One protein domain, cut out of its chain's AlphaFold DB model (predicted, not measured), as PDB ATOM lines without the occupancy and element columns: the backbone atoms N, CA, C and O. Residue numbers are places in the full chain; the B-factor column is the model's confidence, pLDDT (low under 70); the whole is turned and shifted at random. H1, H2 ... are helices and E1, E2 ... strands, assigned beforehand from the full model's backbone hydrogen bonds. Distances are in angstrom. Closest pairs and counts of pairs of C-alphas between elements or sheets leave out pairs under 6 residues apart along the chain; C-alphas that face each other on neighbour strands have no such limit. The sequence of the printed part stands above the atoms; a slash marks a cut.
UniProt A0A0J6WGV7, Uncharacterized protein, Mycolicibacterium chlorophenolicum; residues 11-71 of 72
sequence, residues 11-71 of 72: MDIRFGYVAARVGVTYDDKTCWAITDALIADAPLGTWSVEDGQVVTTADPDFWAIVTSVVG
ATOM      1  N   MET A  11      50.162 -35.388  33.785       95.19
ATOM      2  CA  MET A  11      50.417 -34.399  34.841       95.19
ATOM      3  C   MET A  11      49.461 -33.207  34.769       95.19
ATOM      4  O   MET A  11      48.964 -32.771  35.805       95.19
ATOM      5  N   ASP A  12      49.176 -32.701  33.569       94.69
ATOM      6  CA  ASP A  12      48.240 -31.589  33.393       94.69
ATOM      7  C   ASP A  12      46.839 -31.972  33.898       94.69
ATOM      8  O   ASP A  12      46.208 -31.190  34.600       94.69
ATOM      9  N   ILE A  13      46.378 -33.203  33.652       95.56
ATOM     10  CA  ILE A  13      45.086 -33.686  34.174       95.56
ATOM     11  C   ILE A  13      45.133 -33.847  35.702       95.56
ATOM     12  O   ILE A  13      44.237 -33.371  36.404       95.56
ATOM     13  N   ARG A  14      46.200 -34.450  36.245       96.38
ATOM     14  CA  ARG A  14      46.378 -34.649  37.695       96.38
ATOM     15  C   ARG A  14      46.295 -33.342  38.483       96.38
ATOM     16  O   ARG A  14      45.644 -33.302  39.532       96.38
ATOM     17  N   PHE A  15      46.981 -32.301  38.014       93.75
ATOM     18  CA  PHE A  15      47.110 -31.032  38.734       93.75
ATOM     19  C   PHE A  15      46.094 -29.976  38.290       93.75
ATOM     20  O   PHE A  15      45.648 -29.186  39.115       93.75
ATOM     21  N   GLY A  16      45.700 -29.971  37.018       92.69
ATOM     22  CA  GLY A  16      44.773 -28.989  36.455       92.69
ATOM     23  C   GLY A  16      43.302 -29.392  36.526       92.69
ATOM     24  O   GLY A  16      42.447 -28.513  36.580       92.69
ATOM     25  N   TYR A  17      42.984 -30.692  36.562       94.62
ATOM     26  CA  TYR A  17      41.597 -31.172  36.580       94.62
ATOM     27  C   TYR A  17      41.223 -31.894  37.875       94.62
ATOM     28  O   TYR A  17      40.240 -31.525  38.519       94.62
ATOM     29  N   VAL A  18      42.004 -32.907  38.262       96.25
ATOM     30  CA  VAL A  18      41.714 -33.742  39.437       96.25
ATOM     31  C   VAL A  18      41.942 -32.946  40.715       96.25
ATOM     32  O   VAL A  18      41.000 -32.760  41.482       96.25
ATOM     33  N   ALA A  19      43.146 -32.392  40.921       94.31
ATOM     34  CA  ALA A  19      43.455 -31.601  42.117       94.31
ATOM     35  C   ALA A  19      42.499 -30.412  42.307       94.31
ATOM     36  O   ALA A  19      42.107 -30.115  43.432       94.31
ATOM     37  N   ALA A  20      42.078 -29.776  41.210       93.56
ATOM     38  CA  ALA A  20      41.125 -28.670  41.243       93.56
ATOM     39  C   ALA A  20      39.734 -29.081  41.765       93.56
ATOM     40  O   ALA A  20      39.039 -28.253  42.346       93.56
ATOM     41  N   ARG A  21      39.325 -30.345  41.573       95.00
ATOM     42  CA  ARG A  21      38.001 -30.858  41.970       95.00
ATOM     43  C   ARG A  21      37.997 -31.550  43.327       95.00
ATOM     44  O   ARG A  21      37.068 -31.346  44.097       95.00
ATOM     45  N   VAL A  22      39.010 -32.366  43.626       94.19
ATOM     46  CA  VAL A  22      39.073 -33.109  44.903       94.19
ATOM     47  C   VAL A  22      39.841 -32.371  45.999       94.19
ATOM     48  O   VAL A  22      39.743 -32.742  47.169       94.19
ATOM     49  N   GLY A  23      40.610 -31.333  45.655       91.56
ATOM     50  CA  GLY A  23      41.443 -30.601  46.606       91.56
ATOM     51  C   GLY A  23      42.442 -31.515  47.320       91.56
ATOM     52  O   GLY A  23      43.201 -32.242  46.681       91.56
ATOM     53  N   VAL A  24      42.422 -31.473  48.655       90.00
ATOM     54  CA  VAL A  24      43.281 -32.275  49.552       90.00
ATOM     55  C   VAL A  24      42.543 -33.461  50.186       90.00
ATOM     56  O   VAL A  24      43.017 -34.033  51.163       90.00
ATOM     57  N   THR A  25      41.366 -33.814  49.661       94.88
ATOM     58  CA  THR A  25      40.501 -34.862  50.233       94.88
ATOM     59  C   THR A  25      41.152 -36.242  50.196       94.88
ATOM     60  O   THR A  25      40.947 -37.051  51.097       94.88
ATOM     61  N   TYR A  26      41.949 -36.507  49.161       94.69
ATOM     62  CA  TYR A  26      42.592 -37.793  48.932       94.69
ATOM     63  C   TYR A  26      44.109 -37.647  48.925       94.69
ATOM     64  O   TYR A  26      44.648 -36.611  48.530       94.69
ATOM     65  N   ASP A  27      44.805 -38.707  49.330       95.25
ATOM     66  CA  ASP A  27      46.256 -38.777  49.212       95.25
ATOM     67  C   ASP A  27      46.708 -38.768  47.735       95.25
ATOM     68  O   ASP A  27      45.914 -38.962  46.804       95.25
ATOM     69  N   ASP A  28      48.004 -38.540  47.506       94.62
ATOM     70  CA  ASP A  28      48.544 -38.419  46.150       94.62
ATOM     71  C   ASP A  28      48.370 -39.702  45.324       94.62
ATOM     72  O   ASP A  28      48.037 -39.627  44.139       94.62
ATOM     73  N   LYS A  29      48.520 -40.881  45.942       95.94
ATOM     74  CA  LYS A  29      48.356 -42.174  45.263       95.94
ATOM     75  C   LYS A  29      46.913 -42.347  44.792       95.94
ATOM     76  O   LYS A  29      46.693 -42.739  43.647       95.94
ATOM     77  N   THR A  30      45.941 -42.015  45.636       96.56
ATOM     78  CA  THR A  30      44.517 -42.050  45.285       96.56
ATOM     79  C   THR A  30      44.196 -41.046  44.175       96.56
ATOM     80  O   THR A  30      43.521 -41.389  43.207       96.56
ATOM     81  N   CYS A  31      44.748 -39.832  44.230       97.25
ATOM     82  CA  CYS A  31      44.564 -38.856  43.155       97.25
ATOM     83  C   CYS A  31      45.168 -39.315  41.814       97.25
ATOM     84  O   CYS A  31      44.600 -39.035  40.755       97.25
ATOM     85  N   TRP A  32      46.302 -40.022  41.829       97.50
ATOM     86  CA  TRP A  32      46.860 -40.632  40.621       97.50
ATOM     87  C   TRP A  32      45.988 -41.764  40.087       97.50
ATOM     88  O   TRP A  32      45.775 -41.821  38.880       97.50
ATOM     89  N   ALA A  33      45.419 -42.598  40.958       97.88
ATOM     90  CA  ALA A  33      44.477 -43.635  40.545       97.88
ATOM     91  C   ALA A  33      43.212 -43.038  39.899       97.88
ATOM     92  O   ALA A  33      42.787 -43.505  38.844       97.88
ATOM     93  N   ILE A  34      42.666 -41.952  40.466       97.81
ATOM     94  CA  ILE A  34      41.562 -41.187  39.857       97.81
ATOM     95  C   ILE A  34      41.982 -40.641  38.491       97.81
ATOM     96  O   ILE A  34      41.226 -40.744  37.533       97.81
ATOM     97  N   THR A  35      43.193 -40.086  38.381       97.69
ATOM     98  CA  THR A  35      43.716 -39.557  37.110       97.69
ATOM     99  C   THR A  35      43.808 -40.649  36.042       97.69
ATOM    100  O   THR A  35      43.439 -40.410  34.896       97.69
ATOM    101  N   ASP A  36      44.274 -41.845  36.403       97.81
ATOM    102  CA  ASP A  36      44.406 -42.964  35.465       97.81
ATOM    103  C   ASP A  36      43.050 -43.490  35.005       97.81
ATOM    104  O   ASP A  36      42.849 -43.692  33.809       97.81
ATOM    105  N   ALA A  37      42.103 -43.651  35.932       97.62
ATOM    106  CA  ALA A  37      40.737 -44.040  35.602       97.62
ATOM    107  C   ALA A  37      40.055 -42.989  34.710       97.62
ATOM    108  O   ALA A  37      39.404 -43.332  33.729       97.62
ATOM    109  N   LEU A  38      40.285 -41.706  34.996       97.06
ATOM    110  CA  LEU A  38      39.760 -40.602  34.206       97.06
ATOM    111  C   LEU A  38      40.337 -40.570  32.787       97.06
ATOM    112  O   LEU A  38      39.606 -40.282  31.851       97.06
ATOM    113  N   ILE A  39      41.621 -40.885  32.606       96.69
ATOM    114  CA  ILE A  39      42.243 -40.967  31.274       96.69
ATOM    115  C   ILE A  39      41.786 -42.216  30.508       96.69
ATOM    116  O   ILE A  39      41.739 -42.196  29.280       96.69
ATOM    117  N   ALA A  40      41.458 -43.302  31.211       96.25
ATOM    118  CA  ALA A  40      40.884 -44.490  30.590       96.25
ATOM    119  C   ALA A  40      39.478 -44.218  30.029       96.25
ATOM    120  O   ALA A  40      39.163 -44.704  28.944       96.25
ATOM    121  N   ASP A  41      38.672 -43.425  30.740       96.56
ATOM    122  CA  ASP A  41      37.326 -43.017  30.314       96.56
ATOM    123  C   ASP A  41      37.359 -41.882  29.271       96.56
ATOM    124  O   ASP A  41      36.686 -41.934  28.244       96.56
ATOM    125  N   ALA A  42      38.238 -40.899  29.477       96.06
ATOM    126  CA  ALA A  42      38.484 -39.773  28.586       96.06
ATOM    127  C   ALA A  42      39.952 -39.781  28.112       96.06
ATOM    128  O   ALA A  42      40.821 -39.190  28.763       96.06
ATOM    129  N   PRO A  43      40.274 -40.409  26.964       94.81
ATOM    130  CA  PRO A  43      41.643 -40.478  26.453       94.81
ATOM    131  C   PRO A  43      42.266 -39.096  26.234       94.81
ATOM    132  O   PRO A  43      41.568 -38.163  25.844       94.81
ATOM    133  N   LEU A  44      43.592 -38.971  26.386       93.25
ATOM    134  CA  LEU A  44      44.328 -37.689  26.322       93.25
ATOM    135  C   LEU A  44      43.999 -36.811  25.099       93.25
ATOM    136  O   LEU A  44      44.017 -35.590  25.212       93.25
ATOM    137  N   GLY A  45      43.667 -37.404  23.948       92.50
ATOM    138  CA  GLY A  45      43.292 -36.662  22.734       92.50
ATOM    139  C   GLY A  45      41.961 -35.902  22.817       92.50
ATOM    140  O   GLY A  45      41.667 -35.109  21.931       92.50
ATOM    141  N   THR A  46      41.163 -36.137  23.861       93.44
ATOM    142  CA  THR A  46      39.891 -35.440  24.126       93.44
ATOM    143  C   THR A  46      40.059 -34.205  25.011       93.44
ATOM    144  O   THR A  46      39.099 -33.470  25.231       93.44
ATOM    145  N   TRP A  47      41.267 -33.978  25.530       93.50
ATOM    146  CA  TRP A  47      41.566 -32.908  26.471       93.50
ATOM    147  C   TRP A  47      42.214 -31.712  25.776       93.50
ATOM    148  O   TRP A  47      43.064 -31.868  24.895       93.50
ATOM    149  N   SER A  48      41.885 -30.512  26.243       92.56
ATOM    150  CA  SER A  48      42.485 -29.245  25.820       92.56
ATOM    151  C   SER A  48      42.731 -28.327  27.022       92.56
ATOM    152  O   SER A  48      42.200 -28.528  28.116       92.56
ATOM    153  N   VAL A  49      43.609 -27.336  26.836       90.44
ATOM    154  CA  VAL A  49      43.733 -26.207  27.763       90.44
ATOM    155  C   VAL A  49      43.086 -24.996  27.109       90.44
ATOM    156  O   VAL A  49      43.534 -24.562  26.047       90.44
ATOM    157  N   GLU A  50      42.063 -24.454  27.754       90.06
ATOM    158  CA  GLU A  50      41.284 -23.307  27.289       90.06
ATOM    159  C   GLU A  50      41.259 -22.261  28.400       90.06
ATOM    160  O   GLU A  50      40.949 -22.576  29.544       90.06
ATOM    161  N   ASP A  51      41.705 -21.038  28.097       88.50
ATOM    162  CA  ASP A  51      41.812 -19.934  29.066       88.50
ATOM    163  C   ASP A  51      42.527 -20.310  30.385       88.50
ATOM    164  O   ASP A  51      42.214 -19.820  31.469       88.50
ATOM    165  N   GLY A  52      43.526 -21.197  30.292       86.25
ATOM    166  CA  GLY A  52      44.303 -21.687  31.438       86.25
ATOM    167  C   GLY A  52      43.632 -22.808  32.238       86.25
ATOM    168  O   GLY A  52      44.193 -23.251  33.239       86.25
ATOM    169  N   GLN A  53      42.472 -23.295  31.801       89.75
ATOM    170  CA  GLN A  53      41.745 -24.401  32.413       89.75
ATOM    171  C   GLN A  53      41.900 -25.682  31.599       89.75
ATOM    172  O   GLN A  53      41.851 -25.664  30.373       89.75
ATOM    173  N   VAL A  54      42.068 -26.808  32.292       92.06
ATOM    174  CA  VAL A  54      42.035 -28.131  31.668       92.06
ATOM    175  C   VAL A  54      40.576 -28.524  31.461       92.06
ATOM    176  O   VAL A  54      39.827 -28.658  32.433       92.06
ATOM    177  N   VAL A  55      40.186 -28.713  30.206       91.56
ATOM    178  CA  VAL A  55      38.832 -29.094  29.793       91.56
ATOM    179  C   VAL A  55      38.881 -30.353  28.924       91.56
ATOM    180  O   VAL A  55      39.941 -30.739  28.426       91.56
ATOM    181  N   THR A  56      37.745 -31.030  28.776       92.25
ATOM    182  CA  THR A  56      37.614 -32.232  27.945       92.25
ATOM    183  C   THR A  56      36.282 -32.242  27.214       92.25
ATOM    184  O   THR A  56      35.271 -31.804  27.759       92.25
ATOM    185  N   THR A  57      36.285 -32.754  25.986       94.19
ATOM    186  CA  THR A  57      35.075 -32.981  25.181       94.19
ATOM    187  C   THR A  57      34.475 -34.373  25.376       94.19
ATOM    188  O   THR A  57      33.395 -34.633  24.856       94.19
ATOM    189  N   ALA A  58      35.153 -35.265  26.110       94.25
ATOM    190  CA  ALA A  58      34.664 -36.616  26.399       94.25
ATOM    191  C   ALA A  58      33.543 -36.647  27.449       94.25
ATOM    192  O   ALA A  58      32.821 -37.634  27.513       94.25
ATOM    193  N   ASP A  59      33.416 -35.581  28.247       92.25
ATOM    194  CA  ASP A  59      32.427 -35.434  29.326       92.25
ATOM    195  C   ASP A  59      32.352 -36.647  30.289       92.25
ATOM    196  O   ASP A  59      31.298 -37.265  30.438       92.25
ATOM    197  N   PRO A  60      33.475 -37.035  30.933       94.50
ATOM    198  CA  PRO A  60      33.498 -38.179  31.840       94.50
ATOM    199  C   PRO A  60      32.686 -37.902  33.113       94.50
ATOM    200  O   PRO A  60      32.791 -36.816  33.701       94.50
ATOM    201  N   ASP A  61      31.965 -38.911  33.621       96.31
ATOM    202  CA  ASP A  61      31.310 -38.828  34.934       96.31
ATOM    203  C   ASP A  61      32.360 -38.897  36.049       96.31
ATOM    204  O   ASP A  61      32.700 -39.945  36.608       96.31
ATOM    205  N   PHE A  62      32.906 -37.723  36.359       95.69
ATOM    206  CA  PHE A  62      34.010 -37.571  37.287       95.69
ATOM    207  C   PHE A  62      33.716 -38.188  38.658       95.69
ATOM    208  O   PHE A  62      34.578 -38.859  39.224       95.69
ATOM    209  N   TRP A  63      32.516 -37.979  39.208       95.69
ATOM    210  CA  TRP A  63      32.203 -38.449  40.557       95.69
ATOM    211  C   TRP A  63      31.894 -39.945  40.596       95.69
ATOM    212  O   TRP A  63      32.244 -40.591  41.587       95.69
ATOM    213  N   ALA A  64      31.341 -40.521  39.524       96.94
ATOM    214  CA  ALA A  64      31.248 -41.974  39.393       96.94
ATOM    215  C   ALA A  64      32.641 -42.625  39.359       96.94
ATOM    216  O   ALA A  64      32.885 -43.605  40.065       96.94
ATOM    217  N   ILE A  65      33.587 -42.037  38.619       97.00
ATOM    218  CA  ILE A  65      34.978 -42.508  38.564       97.00
ATOM    219  C   ILE A  65      35.645 -42.414  39.939       97.00
ATOM    220  O   ILE A  65      36.249 -43.384  40.395       97.00
ATOM    221  N   VAL A  66      35.514 -41.274  40.629       96.50
ATOM    222  CA  VAL A  66      36.058 -41.107  41.987       96.50
ATOM    223  C   VAL A  66      35.501 -42.182  42.918       96.50
ATOM    224  O   VAL A  66      36.286 -42.874  43.561       96.50
ATOM    225  N   THR A  67      34.179 -42.368  42.938       96.12
ATOM    226  CA  THR A  67      33.485 -43.382  43.753       96.12
ATOM    227  C   THR A  67      34.028 -44.783  43.473       96.12
ATOM    228  O   THR A  67      34.396 -45.503  44.401       96.12
ATOM    229  N   SER A  68      34.178 -45.139  42.192       96.06
ATOM    230  CA  SER A  68      34.726 -46.432  41.779       96.06
ATOM    231  C   SER A  68      36.173 -46.647  42.229       96.06
ATOM    232  O   SER A  68      36.548 -47.781  42.516       96.06
ATOM    233  N   VAL A  69      37.000 -45.597  42.259       95.44
ATOM    234  CA  VAL A  69      38.410 -45.698  42.669       95.44
ATOM    235  C   VAL A  69      38.546 -45.795  44.186       95.44
ATOM    236  O   VAL A  69      39.378 -46.560  44.674       95.44
ATOM    237  N   VAL A  70      37.749 -45.033  44.936       93.94
ATOM    238  CA  VAL A  70      37.827 -45.017  46.407       93.94
ATOM    239  C   VAL A  70      37.061 -46.173  47.057       93.94
ATOM    240  O   VAL A  70      37.315 -46.479  48.220       93.94
ATOM    241  N   GLY A  71      36.171 -46.838  46.312       86.75
ATOM    242  CA  GLY A  71      35.438 -48.021  46.765       86.75
ATOM    243  C   GLY A  71      34.323 -47.721  47.768       86.75
ATOM    244  O   GLY A  71      34.127 -48.511  48.693       86.75
TER     245      GLY A  71
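Overview. This is residues 11 to 71 of the 72 residues of an uncharacterized protein of Mycolicibacterium chlorophenolicum (UniProt A0A0J6WGV7). A hairpin of two strands, E1 and E2, makes one end of the domain, and three helices make the rest: H1 sits beside E2, H2 packs across H1, and H3 packs on H2. The printed part has 61 residues, with the named elements in the order H1, H2, E1, E2, H3; the sheet is antiparallel, in the order E1, E2, and the class is mostly helix. The whole is compact, with a radius of gyration of the C-alphas of 10.8 A, and only just elongated, spanning 30 by 20 by 15 A.

Along the chain. E1 is residues 47 to 50, 9.6 A long, and E2 is residues 53 to 56, 9.9 A. H1, residues 11 to 22, runs 15.2 A from C-alpha 11 at (50.417, -34.399, 34.841). H2, residues 28 to 41, is 19.9 A long. H3, residues 62 to 70, is 12.4 A long and ends with C-alpha 70 at (37.827, -45.017, 46.407).

Arrangement. E1 and E2 form an antiparallel hairpin at 144 degrees, with N 48 and O 55 at 2.9 A and N 53 and O 50 at 2.8 A, within hydrogen-bond range. The closest C-alphas of H1 and E2, those of Gly 16 and Val 54, are 5.6 A apart. H1 and H2 touch, about perpendicular at 74 degrees; the closest C-alphas, of Arg 14 and Thr 35, are 5.6 A apart, and H2 touches H1 with residues 31 to 35 alone. H2 and H3 touch at a steep tilt of 52 degrees, opposite ways, with the C-alphas of Ile 34 and Val 66 closest at 5.9 A. E1 and H3 are apart. Every O i to N i+4 pair is within hydrogen-bond range in H2 and H3; in H1, 5 of 8 are.

Size, cuts and confidence. The two C-alphas farthest apart, of Asp 51 and Gly 71, are 33.8 A apart. The printed part has no cut, and the four links between named elements are tight. The mean pLDDT of the printed part is 94.4, and no printed residue is under 70.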